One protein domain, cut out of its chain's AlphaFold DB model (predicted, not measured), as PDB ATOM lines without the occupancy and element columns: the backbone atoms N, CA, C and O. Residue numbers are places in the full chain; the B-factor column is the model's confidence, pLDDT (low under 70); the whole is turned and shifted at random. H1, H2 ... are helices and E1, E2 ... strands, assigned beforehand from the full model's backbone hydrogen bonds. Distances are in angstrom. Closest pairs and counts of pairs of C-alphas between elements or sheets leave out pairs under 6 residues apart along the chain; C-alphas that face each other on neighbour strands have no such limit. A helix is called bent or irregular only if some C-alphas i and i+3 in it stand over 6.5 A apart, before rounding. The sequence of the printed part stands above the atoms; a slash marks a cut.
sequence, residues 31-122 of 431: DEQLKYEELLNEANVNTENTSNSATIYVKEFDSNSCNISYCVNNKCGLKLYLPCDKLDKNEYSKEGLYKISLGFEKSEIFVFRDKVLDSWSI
ATOM      1  N   ASP A  31      18.134 -24.777  -4.727       63.47
ATOM      2  CA  ASP A  31      16.693 -25.040  -4.651       63.47
ATOM      3  C   ASP A  31      16.364 -26.252  -5.539       63.47
ATOM      4  O   ASP A  31      16.356 -26.166  -6.769       63.47
ATOM      5  N   GLU A  32      16.169 -27.420  -4.917       69.19
ATOM      6  CA  GLU A  32      15.940 -28.673  -5.639       69.19
ATOM      7  C   GLU A  32      14.636 -28.612  -6.435       69.19
ATOM      8  O   GLU A  32      14.514 -29.308  -7.442       69.19
ATOM      9  N   GLN A  33      13.694 -27.741  -6.054       67.44
ATOM     10  CA  GLN A  33      12.489 -27.513  -6.840       67.44
ATOM     11  C   GLN A  33      12.824 -27.014  -8.254       67.44
ATOM     12  O   GLN A  33      12.219 -27.497  -9.210       67.44
ATOM     13  N   LEU A  34      13.831 -26.142  -8.415       70.94
ATOM     14  CA  LEU A  34      14.267 -25.640  -9.728       70.94
ATOM     15  C   LEU A  34      14.768 -26.763 -10.646       70.94
ATOM     16  O   LEU A  34      14.607 -26.683 -11.860       70.94
ATOM     17  N   LYS A  35      15.326 -27.846 -10.084       74.44
ATOM     18  CA  LYS A  35      15.781 -29.016 -10.863       74.44
ATOM     19  C   LYS A  35      14.623 -29.776 -11.502       74.44
ATOM     20  O   LYS A  35      14.810 -30.428 -12.524       74.44
ATOM     21  N   TYR A  36      13.440 -29.692 -10.900       77.69
ATOM     22  CA  TYR A  36      12.233 -30.377 -11.350       77.69
ATOM     23  C   TYR A  36      11.204 -29.421 -11.967       77.69
ATOM     24  O   TYR A  36      10.175 -29.875 -12.464       77.69
ATOM     25  N   GLU A  37      11.478 -28.112 -11.989       72.38
ATOM     26  CA  GLU A  37      10.610 -27.116 -12.620       72.38
ATOM     27  C   GLU A  37      10.425 -27.372 -14.109       72.38
ATOM     28  O   GLU A  37       9.334 -27.140 -14.606       72.38
ATOM     29  N   GLU A  38      11.434 -27.872 -14.826       69.75
ATOM     30  CA  GLU A  38      11.279 -28.200 -16.247       69.75
ATOM     31  C   GLU A  38      10.183 -29.254 -16.446       69.75
ATOM     32  O   GLU A  38       9.234 -29.000 -17.178       69.75
ATOM     33  N   LEU A  39      10.224 -30.367 -15.704       75.88
ATOM     34  CA  LEU A  39       9.155 -31.373 -15.701       75.88
ATOM     35  C   LEU A  39       7.799 -30.762 -15.323       75.88
ATOM     36  O   LEU A  39       6.803 -31.028 -15.991       75.88
ATOM     37  N   LEU A  40       7.742 -29.990 -14.234       73.75
ATOM     38  CA  LEU A  40       6.486 -29.444 -13.710       73.75
ATOM     39  C   LEU A  40       5.875 -28.403 -14.657       73.75
ATOM     40  O   LEU A  40       4.672 -28.441 -14.905       73.75
ATOM     41  N   ASN A  41       6.695 -27.531 -15.239       71.19
ATOM     42  CA  ASN A  41       6.287 -26.545 -16.236       71.19
ATOM     43  C   ASN A  41       5.875 -27.232 -17.536       71.19
ATOM     44  O   ASN A  41       4.829 -26.908 -18.095       71.19
ATOM     45  N   GLU A  42       6.645 -28.222 -17.997       70.31
ATOM     46  CA  GLU A  42       6.280 -29.019 -19.166       70.31
ATOM     47  C   GLU A  42       5.008 -29.829 -18.938       70.31
ATOM     48  O   GLU A  42       4.302 -30.076 -19.904       70.31
ATOM     49  N   ALA A  43       4.676 -30.188 -17.699       64.12
ATOM     50  CA  ALA A  43       3.419 -30.822 -17.312       64.12
ATOM     51  C   ALA A  43       2.284 -29.825 -16.994       64.12
ATOM     52  O   ALA A  43       1.186 -30.258 -16.643       64.12
ATOM     53  N   ASN A  44       2.512 -28.509 -17.116       62.38
ATOM     54  CA  ASN A  44       1.585 -27.432 -16.725       62.38
ATOM     55  C   ASN A  44       1.091 -27.512 -15.265       62.38
ATOM     56  O   ASN A  44      -0.056 -27.178 -14.959       62.38
ATOM     57  N   VAL A  45       1.945 -27.960 -14.348       63.44
ATOM     58  CA  VAL A  45       1.643 -28.053 -12.917       63.44
ATOM     59  C   VAL A  45       2.011 -26.737 -12.238       63.44
ATOM     60  O   VAL A  45       3.129 -26.251 -12.377       63.44
ATOM     61  N   ASN A  46       1.083 -26.161 -11.468       57.53
ATOM     62  CA  ASN A  46       1.364 -24.960 -10.681       57.53
ATOM     63  C   ASN A  46       2.398 -25.273  -9.580       57.53
ATOM     64  O   ASN A  46       2.135 -26.085  -8.697       57.53
ATOM     65  N   THR A  47       3.555 -24.611  -9.624       58.56
ATOM     66  CA  THR A  47       4.715 -24.858  -8.753       58.56
ATOM     67  C   THR A  47       4.645 -24.147  -7.395       58.56
ATOM     68  O   THR A  47       5.526 -24.332  -6.546       58.56
ATOM     69  N   GLU A  48       3.603 -23.352  -7.129       55.91
ATOM     70  CA  GLU A  48       3.469 -22.629  -5.855       55.91
ATOM     71  C   GLU A  48       3.241 -23.563  -4.649       55.91
ATOM     72  O   GLU A  48       3.609 -23.214  -3.523       55.91
ATOM     73  N   ASN A  49       2.739 -24.781  -4.874       58.78
ATOM     74  CA  ASN A  49       2.409 -25.741  -3.821       58.78
ATOM     75  C   ASN A  49       3.629 -26.534  -3.303       58.78
ATOM     76  O   ASN A  49       4.704 -26.560  -3.908       58.78
ATOM     77  N   THR A  50       3.483 -27.148  -2.124       58.06
ATOM     78  CA  THR A  50       4.479 -28.054  -1.510       58.06
ATOM     79  C   THR A  50       4.362 -29.490  -2.014       58.06
ATOM     80  O   THR A  50       5.301 -30.257  -1.872       58.06
ATOM     81  N   SER A  51       3.241 -29.855  -2.633       65.19
ATOM     82  CA  SER A  51       3.065 -31.131  -3.323       65.19
ATOM     83  C   SER A  51       2.609 -30.849  -4.745       65.19
ATOM     84  O   SER A  51       1.584 -30.196  -4.952       65.19
ATOM     85  N   ASN A  52       3.403 -31.309  -5.709       79.44
ATOM     86  CA  ASN A  52       3.166 -31.109  -7.130       79.44
ATOM     87  C   ASN A  52       3.056 -32.471  -7.801       79.44
ATOM     88  O   ASN A  52       3.899 -33.340  -7.581       79.44
ATOM     89  N   SER A  53       2.035 -32.660  -8.634       76.75
ATOM     90  CA  SER A  53       1.840 -33.920  -9.341       76.75
ATOM     91  C   SER A  53       1.669 -33.718 -10.835       76.75
ATOM     92  O   SER A  53       0.832 -32.913 -11.238       76.75
ATOM     93  N   ALA A  54       2.400 -34.491 -11.629       76.56
ATOM     94  CA  ALA A  54       2.366 -34.472 -13.084       76.56
ATOM     95  C   ALA A  54       1.902 -35.827 -13.625       76.56
ATOM     96  O   ALA A  54       2.387 -36.873 -13.187       76.56
ATOM     97  N   THR A  55       0.993 -35.808 -14.599       76.75
ATOM     98  CA  THR A  55       0.660 -37.002 -15.383       76.75
ATOM     99  C   THR A  55       1.644 -37.108 -16.537       76.75
ATOM    100  O   THR A  55       1.744 -36.199 -17.360       76.75
ATOM    101  N   ILE A  56       2.359 -38.223 -16.598       79.38
ATOM    102  CA  ILE A  56       3.357 -38.507 -17.624       79.38
ATOM    103  C   ILE A  56       3.148 -39.912 -18.173       79.38
ATOM    104  O   ILE A  56       2.540 -40.768 -17.532       79.38
ATOM    105  N   TYR A  57       3.682 -40.165 -19.356       78.12
ATOM    106  CA  TYR A  57       3.757 -41.512 -19.892       78.12
ATOM    107  C   TYR A  57       5.155 -42.072 -19.629       78.12
ATOM    108  O   TYR A  57       6.135 -41.567 -20.170       78.12
ATOM    109  N   VAL A  58       5.265 -43.072 -18.763       82.75
ATOM    110  CA  VAL A  58       6.534 -43.702 -18.393       82.75
ATOM    111  C   VAL A  58       6.805 -44.836 -19.360       82.75
ATOM    112  O   VAL A  58       6.009 -45.760 -19.439       82.75
ATOM    113  N   LYS A  59       7.931 -44.767 -20.068       80.88
ATOM    114  CA  LYS A  59       8.427 -45.837 -20.940       80.88
ATOM    115  C   LYS A  59       9.140 -46.908 -20.125       80.88
ATOM    116  O   LYS A  59       8.818 -48.084 -20.190       80.88
ATOM    117  N   GLU A  60      10.074 -46.479 -19.286       86.06
ATOM    118  CA  GLU A  60      10.929 -47.379 -18.518       86.06
ATOM    119  C   GLU A  60      11.195 -46.793 -17.135       86.06
ATOM    120  O   GLU A  60      11.391 -45.581 -16.995       86.06
ATOM    121  N   PHE A  61      11.232 -47.657 -16.125       88.25
ATOM    122  CA  PHE A  61      11.660 -47.305 -14.779       88.25
ATOM    123  C   PHE A  61      12.697 -48.305 -14.268       88.25
ATOM    124  O   PHE A  61      12.401 -49.485 -14.078       88.25
ATOM    125  N   ASP A  62      13.908 -47.819 -14.001       86.75
ATOM    126  CA  ASP A  62      14.940 -48.608 -13.329       86.75
ATOM    127  C   ASP A  62      14.852 -48.395 -11.817       86.75
ATOM    128  O   ASP A  62      15.317 -47.387 -11.288       86.75
ATOM    129  N   SER A  63      14.289 -49.378 -11.116       82.25
ATOM    130  CA  SER A  63      14.151 -49.353  -9.654       82.25
ATOM    131  C   SER A  63      15.476 -49.295  -8.880       82.25
ATOM    132  O   SER A  63      15.475 -48.846  -7.737       82.25
ATOM    133  N   ASN A  64      16.607 -49.704  -9.471       82.12
ATOM    134  CA  ASN A  64      17.907 -49.656  -8.791       82.12
ATOM    135  C   ASN A  64      18.527 -48.258  -8.820       82.12
ATOM    136  O   ASN A  64      19.284 -47.901  -7.918       82.12
ATOM    137  N   SER A  65      18.254 -47.493  -9.878       86.56
ATOM    138  CA  SER A  65      18.802 -46.147 -10.074       86.56
ATOM    139  C   SER A  65      17.760 -45.033  -9.955       86.56
ATOM    140  O   SER A  65      18.129 -43.863  -9.987       86.56
ATOM    141  N   CYS A  66      16.484 -45.391  -9.798       87.69
ATOM    142  CA  CYS A  66      15.320 -44.506  -9.770       87.69
ATOM    143  C   CYS A  66      15.273 -43.525 -10.939       87.69
ATOM    144  O   CYS A  66      14.902 -42.357 -10.811       87.69
ATOM    145  N   ASN A  67      15.642 -44.060 -12.099       89.62
ATOM    146  CA  ASN A  67      15.637 -43.358 -13.362       89.62
ATOM    147  C   ASN A  67      14.351 -43.666 -14.103       89.62
ATOM    148  O   ASN A  67      14.029 -44.829 -14.355       89.62
ATOM    149  N   ILE A  68      13.646 -42.609 -14.478       88.19
ATOM    150  CA  ILE A  68      12.381 -42.698 -15.192       88.19
ATOM    151  C   ILE A  68      12.613 -42.154 -16.596       88.19
ATOM    152  O   ILE A  68      12.951 -40.983 -16.772       88.19
ATOM    153  N   SER A  69      12.439 -43.009 -17.598       87.00
ATOM    154  CA  SER A  69      12.339 -42.608 -18.999       87.00
ATOM    155  C   SER A  69      10.879 -42.301 -19.296       87.00
ATOM    156  O   SER A  69      10.024 -43.168 -19.110       87.00
ATOM    157  N   TYR A  70      10.567 -41.080 -19.723       84.12
ATOM    158  CA  TYR A  70       9.175 -40.651 -19.849       84.12
ATOM    159  C   TYR A  70       8.903 -39.709 -21.019       84.12
ATOM    160  O   TYR A  70       9.803 -39.224 -21.716       84.12
ATOM    161  N   CYS A  71       7.608 -39.474 -21.215       76.31
ATOM    162  CA  CYS A  71       7.052 -38.464 -22.084       76.31
ATOM    163  C   CYS A  71       6.085 -37.556 -21.326       76.31
ATOM    164  O   CYS A  71       5.275 -38.027 -20.524       76.31
ATOM    165  N   VAL A  72       6.107 -36.266 -21.644       78.88
ATOM    166  CA  VAL A  72       5.123 -35.284 -21.176       78.88
ATOM    167  C   VAL A  72       4.816 -34.313 -22.311       78.88
ATOM    168  O   VAL A  72       5.722 -33.915 -23.038       78.88
ATOM    169  N   ASN A  73       3.537 -33.984 -22.521       66.38
ATOM    170  CA  ASN A  73       3.088 -33.033 -23.551       66.38
ATOM    171  C   ASN A  73       3.787 -33.205 -24.916       66.38
ATOM    172  O   ASN A  73       4.309 -32.255 -25.497       66.38
ATOM    173  N   ASN A  74       3.804 -34.443 -25.425       59.59
ATOM    174  CA  ASN A  74       4.402 -34.830 -26.710       59.59
ATOM    175  C   ASN A  74       5.929 -34.667 -26.825       59.59
ATOM    176  O   ASN A  74       6.463 -34.830 -27.920       59.59
ATOM    177  N   LYS A  75       6.644 -34.410 -25.725       66.62
ATOM    178  CA  LYS A  75       8.103 -34.536 -25.642       66.62
ATOM    179  C   LYS A  75       8.450 -35.872 -24.993       66.62
ATOM    180  O   LYS A  75       8.108 -36.090 -23.836       66.62
ATOM    181  N   CYS A  76       9.107 -36.764 -25.729       68.25
ATOM    182  CA  CYS A  76       9.564 -38.069 -25.240       68.25
ATOM    183  C   CYS A  76      11.090 -38.170 -25.198       68.25
ATOM    184  O   CYS A  76      11.800 -37.394 -25.834       68.25
ATOM    185  N   GLY A  77      11.585 -39.195 -24.499       70.12
ATOM    186  CA  GLY A  77      13.023 -39.429 -24.323       70.12
ATOM    187  C   GLY A  77      13.619 -38.599 -23.186       70.12
ATOM    188  O   GLY A  77      14.840 -38.521 -23.053       70.12
ATOM    189  N   LEU A  78      12.755 -37.993 -22.371       81.50
ATOM    190  CA  LEU A  78      13.139 -37.283 -21.166       81.50
ATOM    191  C   LEU A  78      13.555 -38.298 -20.101       81.50
ATOM    192  O   LEU A  78      12.994 -39.394 -20.013       81.50
ATOM    193  N   LYS A  79      14.550 -37.926 -19.298       85.94
ATOM    194  CA  LYS A  79      15.027 -38.728 -18.174       85.94
ATOM    195  C   LYS A  79      14.883 -37.935 -16.894       85.94
ATOM    196  O   LYS A  79      15.471 -36.865 -16.764       85.94
ATOM    197  N   LEU A  80      14.129 -38.487 -15.959       86.69
ATOM    198  CA  LEU A  80      13.960 -37.934 -14.632       86.69
ATOM    199  C   LEU A  80      14.768 -38.779 -13.652       86.69
ATOM    200  O   LEU A  80      14.568 -39.989 -13.552       86.69
ATOM    201  N   TYR A  81      15.694 -38.117 -12.965       88.12
ATOM    202  CA  TYR A  81      16.562 -38.713 -11.958       88.12
ATOM    203  C   TYR A  81      16.032 -38.310 -10.583       88.12
ATOM    204  O   TYR A  81      16.068 -37.125 -10.226       88.12
ATOM    205  N   LEU A  82      15.521 -39.281  -9.828       88.75
ATOM    206  CA  LEU A  82      14.997 -39.056  -8.483       88.75
ATOM    207  C   LEU A  82      15.788 -39.871  -7.452       88.75
ATOM    208  O   LEU A  82      16.227 -40.979  -7.758       88.75
ATOM    209  N   PRO A  83      15.996 -39.361  -6.228       88.12
ATOM    210  CA  PRO A  83      16.722 -40.101  -5.199       88.12
ATOM    211  C   PRO A  83      15.923 -41.325  -4.735       88.12
ATOM    212  O   PRO A  83      14.795 -41.184  -4.261       88.12
ATOM    213  N   CYS A  84      16.487 -42.531  -4.858       87.62
ATOM    214  CA  CYS A  84      15.797 -43.765  -4.459       87.62
ATOM    215  C   CYS A  84      15.466 -43.844  -2.969       87.62
ATOM    216  O   CYS A  84      14.478 -44.460  -2.590       87.62
ATOM    217  N   ASP A  85      16.282 -43.225  -2.124       89.12
ATOM    218  CA  ASP A  85      16.066 -43.136  -0.680       89.12
ATOM    219  C   ASP A  85      14.844 -42.283  -0.307       89.12
ATOM    220  O   ASP A  85      14.323 -42.427   0.796       89.12
ATOM    221  N   LYS A  86      14.364 -41.444  -1.235       89.12
ATOM    222  CA  LYS A  86      13.167 -40.599  -1.090       89.12
ATOM    223  C   LYS A  86      11.923 -41.179  -1.782       89.12
ATOM    224  O   LYS A  86      10.898 -40.502  -1.863       89.12
ATOM    225  N   LEU A  87      12.009 -42.394  -2.331       90.56
ATOM    226  CA  LEU A  87      10.878 -43.066  -2.967       90.56
ATOM    227  C   LEU A  87       9.910 -43.585  -1.899       90.56
ATOM    228  O   LEU A  87      10.229 -44.522  -1.171       90.56
ATOM    229  N   ASP A  88       8.720 -42.997  -1.842       89.94
ATOM    230  CA  ASP A  88       7.666 -43.369  -0.891       89.94
ATOM    231  C   ASP A  88       6.790 -44.511  -1.436       89.94
ATOM    232  O   ASP A  88       6.571 -45.525  -0.770       89.94
ATOM    233  N   LYS A  89       6.344 -44.399  -2.694       87.38
ATOM    234  CA  LYS A  89       5.467 -45.390  -3.337       87.38
ATOM    235  C   LYS A  89       5.835 -45.635  -4.800       87.38
ATOM    236  O   LYS A  89       6.040 -44.693  -5.565       87.38
ATOM    237  N   ASN A  90       5.852 -46.911  -5.193       88.25
ATOM    238  CA  ASN A  90       6.088 -47.355  -6.565       88.25
ATOM    239  C   ASN A  90       5.034 -48.378  -7.011       88.25
ATOM    240  O   ASN A  90       5.011 -49.501  -6.513       88.25
ATOM    241  N   GLU A  91       4.206 -47.999  -7.980       86.00
ATOM    242  CA  GLU A  91       3.264 -48.899  -8.666       86.00
ATOM    243  C   GLU A  91       3.625 -49.131 -10.140       86.00
ATOM    244  O   GLU A  91       2.806 -49.634 -10.920       86.00
ATOM    245  N   TYR A  92       4.833 -48.738 -10.554       82.75
ATOM    246  CA  TYR A  92       5.296 -49.022 -11.902       82.75
ATOM    247  C   TYR A  92       5.356 -50.532 -12.125       82.75
ATOM    248  O   TYR A  92       5.987 -51.272 -11.370       82.75
ATOM    249  N   SER A  93       4.683 -50.967 -13.182       73.56
ATOM    250  CA  SER A  93       4.625 -52.368 -13.616       73.56
ATOM    251  C   SER A  93       5.091 -52.513 -15.059       73.56
ATOM    252  O   SER A  93       5.868 -53.410 -15.362       73.56
ATOM    253  N   LYS A  94       4.646 -51.605 -15.928       73.69
ATOM    254  CA  LYS A  94       4.971 -51.576 -17.357       73.69
ATOM    255  C   LYS A  94       4.902 -50.166 -17.924       73.69
ATOM    256  O   LYS A  94       4.455 -49.249 -17.230       73.69
ATOM    257  N   GLU A  95       5.326 -50.013 -19.173       76.25
ATOM    258  CA  GLU A  95       5.135 -48.788 -19.943       76.25
ATOM    259  C   GLU A  95       3.659 -48.331 -19.902       76.25
ATOM    260  O   GLU A  95       2.742 -49.149 -19.953       76.25
ATOM    261  N   GLY A  96       3.407 -47.030 -19.732       69.38
ATOM    262  CA  GLY A  96       2.041 -46.507 -19.667       69.38
ATOM    263  C   GLY A  96       1.909 -45.154 -18.977       69.38
ATOM    264  O   GLY A  96       2.890 -44.479 -18.676       69.38
ATOM    265  N   LEU A  97       0.670 -44.740 -18.714       73.62
ATOM    266  CA  LEU A  97       0.374 -43.487 -18.016       73.62
ATOM    267  C   LEU A  97       0.530 -43.644 -16.501       73.62
ATOM    268  O   LEU A  97      -0.121 -44.486 -15.885       73.62
ATOM    269  N   TYR A  98       1.342 -42.775 -15.901       80.50
ATOM    270  CA  TYR A  98       1.559 -42.694 -14.461       80.50
ATOM    271  C   TYR A  98       1.433 -41.255 -13.979       80.50
ATOM    272  O   TYR A  98       1.668 -40.293 -14.714       80.50
ATOM    273  N   LYS A  99       1.089 -41.108 -12.705       84.56
ATOM    274  CA  LYS A  99       1.171 -39.848 -11.987       84.56
ATOM    275  C   LYS A  99       2.429 -39.869 -11.128       84.56
ATOM    276  O   LYS A  99       2.589 -40.733 -10.265       84.56
ATOM    277  N   ILE A 100       3.323 -38.919 -11.379       87.50
ATOM    278  CA  ILE A 100       4.455 -38.647 -10.495       87.50
ATOM    279  C   ILE A 100       4.040 -37.551  -9.531       87.50
ATOM    280  O   ILE A 100       3.585 -36.494  -9.962       87.50
ATOM    281  N   SER A 101       4.215 -37.796  -8.238       88.38
ATOM    282  CA  SER A 101       4.051 -36.791  -7.190       88.38
ATOM    283  C   SER A 101       5.398 -36.483  -6.564       88.38
ATOM    284  O   SER A 101       6.108 -37.400  -6.161       88.38
ATOM    285  N   LEU A 102       5.719 -35.198  -6.467       88.81
ATOM    286  CA  LEU A 102       6.914 -34.667  -5.827       88.81
ATOM    287  C   LEU A 102       6.479 -33.872  -4.592       88.81
ATOM    288  O   LEU A 102       5.771 -32.866  -4.712       88.81
ATOM    289  N   GLY A 103       6.868 -34.353  -3.415       86.31
ATOM    290  CA  GLY A 103       6.668 -33.699  -2.128       86.31
ATOM    291  C   GLY A 103       7.901 -32.886  -1.756       86.31
ATOM    292  O   GLY A 103       9.010 -33.413  -1.709       86.31
ATOM    293  N   PHE A 104       7.707 -31.600  -1.496       84.31
ATOM    294  CA  PHE A 104       8.758 -30.677  -1.101       84.31
ATOM    295  C   PHE A 104       8.503 -30.143   0.302       84.31
ATOM    296  O   PHE A 104       7.421 -29.623   0.595       84.31
ATOM    297  N   GLU A 105       9.532 -30.173   1.139       82.62
ATOM    298  CA  GLU A 105       9.516 -29.532   2.446       82.62
ATOM    299  C   GLU A 105      10.305 -28.228   2.431       82.62
ATOM    300  O   GLU A 105      11.283 -28.049   1.699       82.62
ATOM    301  N   LYS A 106       9.861 -27.284   3.262       72.00
ATOM    302  CA  LYS A 106      10.586 -26.039   3.477       72.00
ATOM    303  C   LYS A 106      11.680 -26.298   4.505       72.00
ATOM    304  O   LYS A 106      11.373 -26.688   5.628       72.00
ATOM    305  N   SER A 107      12.931 -26.033   4.147       64.06
ATOM    306  CA  SER A 107      14.050 -26.202   5.076       64.06
ATOM    307  C   SER A 107      13.865 -25.330   6.327       64.06
ATOM    308  O   SER A 107      13.809 -24.103   6.236       64.06
ATOM    309  N   GLU A 108      13.793 -25.944   7.514       58.44
ATOM    310  CA  GLU A 108      13.688 -25.218   8.795       58.44
ATOM    311  C   GLU A 108      14.951 -24.399   9.117       58.44
ATOM    312  O   GLU A 108      14.930 -23.494   9.952       58.44
ATOM    313  N   ILE A 109      16.063 -24.711   8.449       56.69
ATOM    314  CA  ILE A 109      17.383 -24.144   8.730       56.69
ATOM    315  C   ILE A 109      17.569 -22.786   8.024       56.69
ATOM    316  O   ILE A 109      18.345 -21.954   8.503       56.69
ATOM    317  N   PHE A 110      16.830 -22.503   6.941       54.59
ATOM    318  CA  PHE A 110      17.022 -21.303   6.119       54.59
ATOM    319  C   PHE A 110      15.712 -20.528   5.888       54.59
ATOM    320  O   PHE A 110      14.693 -21.045   5.450       54.59
ATOM    321  N   VAL A 111      15.734 -19.231   6.220       53.47
ATOM    322  CA  VAL A 111      14.560 -18.328   6.185       53.47
ATOM    323  C   VAL A 111      14.222 -17.864   4.756       53.47
ATOM    324  O   VAL A 111      13.119 -17.374   4.497       53.47
ATOM    325  N   PHE A 112      15.152 -18.040   3.818       54.25
ATOM    326  CA  PHE A 112      14.964 -17.773   2.393       54.25
ATOM    327  C   PHE A 112      14.515 -19.068   1.699       54.25
ATOM    328  O   PHE A 112      14.753 -20.149   2.215       54.25
ATOM    329  N   ARG A 113      13.706 -18.947   0.643       56.12
ATOM    330  CA  ARG A 113      12.866 -20.024   0.091       56.12
ATOM    331  C   ARG A 113      13.681 -21.208  -0.457       56.12
ATOM    332  O   ARG A 113      13.877 -21.275  -1.659       56.12
ATOM    333  N   ASP A 114      14.028 -22.157   0.402       65.50
ATOM    334  CA  ASP A 114      14.637 -23.418  -0.021       65.50
ATOM    335  C   ASP A 114      13.592 -24.530   0.133       65.50
ATOM    336  O   ASP A 114      13.216 -24.896   1.258       65.50
ATOM    337  N   LYS A 115      13.068 -25.019  -0.998       73.12
ATOM    338  CA  LYS A 115      12.239 -26.224  -1.045       73.12
ATOM    339  C   LYS A 115      13.131 -27.401  -1.427       73.12
ATOM    340  O   LYS A 115      13.731 -27.428  -2.496       73.12
ATOM    341  N   VAL A 116      13.221 -28.375  -0.535       78.44
ATOM    342  CA  VAL A 116      14.012 -29.592  -0.747       78.44
ATOM    343  C   VAL A 116      13.043 -30.717  -1.069       78.44
ATOM    344  O   VAL A 116      11.971 -30.782  -0.461       78.44
ATOM    345  N   LEU A 117      13.384 -31.579  -2.031       83.50
ATOM    346  CA  LEU A 117      12.570 -32.762  -2.294       83.50
ATOM    347  C   LEU A 117      12.612 -33.631  -1.035       83.50
ATOM    348  O   LEU A 117      13.689 -34.049  -0.619       83.50
ATOM    349  N   ASP A 118      11.472 -33.876  -0.418       87.81
ATOM    350  CA  ASP A 118      11.359 -34.727   0.765       87.81
ATOM    351  C   ASP A 118      11.021 -36.158   0.346       87.81
ATOM    352  O   ASP A 118      11.712 -37.112   0.694       87.81
ATOM    353  N   SER A 119      10.022 -36.284  -0.521       90.88
ATOM    354  CA  SER A 119       9.511 -37.566  -0.980       90.88
ATOM    355  C   SER A 119       9.046 -37.482  -2.422       90.88
ATOM    356  O   SER A 119       8.700 -36.418  -2.945       90.88
ATOM    357  N   TRP A 120       9.023 -38.625  -3.090       91.94
ATOM    358  CA  TRP A 120       8.353 -38.749  -4.372       91.94
ATOM    359  C   TRP A 120       7.679 -40.104  -4.512       91.94
ATOM    360  O   TRP A 120       8.027 -41.083  -3.855       91.94
ATOM    361  N   SER A 121       6.671 -40.146  -5.372       90.50
ATOM    362  CA  SER A 121       5.910 -41.351  -5.664       90.50
ATOM    363  C   SER A 121       5.607 -41.443  -7.146       90.50
ATOM    364  O   SER A 121       5.316 -40.432  -7.788       90.50
ATOM    365  N   ILE A 122       5.613 -42.668  -7.657       88.31
ATOM    366  CA  ILE A 122       5.066 -43.025  -8.960       88.31
ATOM    367  C   ILE A 122       3.913 -43.995  -8.733       88.31
ATOM    368  O   ILE A 122       4.084 -45.095  -8.207       88.31
TER     369      ILE A 122
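This is residues 31 to 122 of the 431 residues of an uncharacterized protein of Patescibacteria group bacterium (UniProt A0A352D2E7). One strongly twisted sheet of six strands curls round a single helix, H1, which packs on one face of it, while the link between E5 and E6 reaches out at one end of the long axis. E1 bends sharply, and beyond the bend it continues beside E2, with E3 next to that. The printed part has 92 residues, with one named helix followed by six named strands, H1 E1 E2 E3 E4 E5 E6. The sheet is mixed, in the order E3 E2 E1 E5 E6 E4, and the class is mostly strand. The whole is compact, with a radius of gyration of the C-alphas of 13.0 A, yet elongated in outline, spanning 41 by 26 by 16 A.

E1 covers residues 51 to 62, 23.4 A from first to last C-alpha, and bends by 107 degrees at residue 59. E5 is residues 96 to 106, 32.1 A long, from C-alpha 96 at (2.041, -46.507, -19.667) to C-alpha 106 at (10.586, -26.039, 3.477). E6, residues 115 to 122, is 19.9 A long and bends by 57 degrees at residue 118; its last C-alpha is at (5.066, -43.025, -8.960). E2 is residues 67 to 72, 15.4 A, E3 is residues 75 to 81, 16.6 A, and E4 is residues 87 to 90, 7.4 A. H1 is residues 32 to 42, 16.6 A, beginning with C-alpha 32 at (15.940, -28.673, -5.639); it is irregular, with C-alphas 35 and 38 7.1 A apart.

E1 and E5 are antiparallel inner strands at 132 degrees, with N 54 and O 100 2.9 A apart, within hydrogen-bond range. E1, E2 and E3 form a meander, each strand the antiparallel neighbour of the one before. In the hairpin of E1 and E2, N 69 and O 60 are 2.8 A apart; in that of E2 and E3, N 68 and O 80 are 2.9 A apart. E5 and E6 are a hairpin too, with N 103 and O 119 at 2.8 A. E4, an edge strand, is parallel to E6 at 19 degrees, with N 88 and O 120 at 2.9 A. H1 is on the sheet, making two layers, a helix on one face of a sheet. The closest C-alphas of H1 and E6 are those of Glu 32 and Val 116, 5.3 A apart; those of H1 and E1 are Leu 40 and Ala 54, 6.5 A. H1 and E3 are near each other. In H1, 4 of 7 O i to N i+4 pairs are within hydrogen-bond range.

The C-alphas farthest apart are those of Lys 94 and Val 111, 41.9 A. The printed part has no cut, and no link is long. The mean pLDDT of the printed part is 76.6; 26 residues are under 70, among them residues 43 to 51 and 107 to 114.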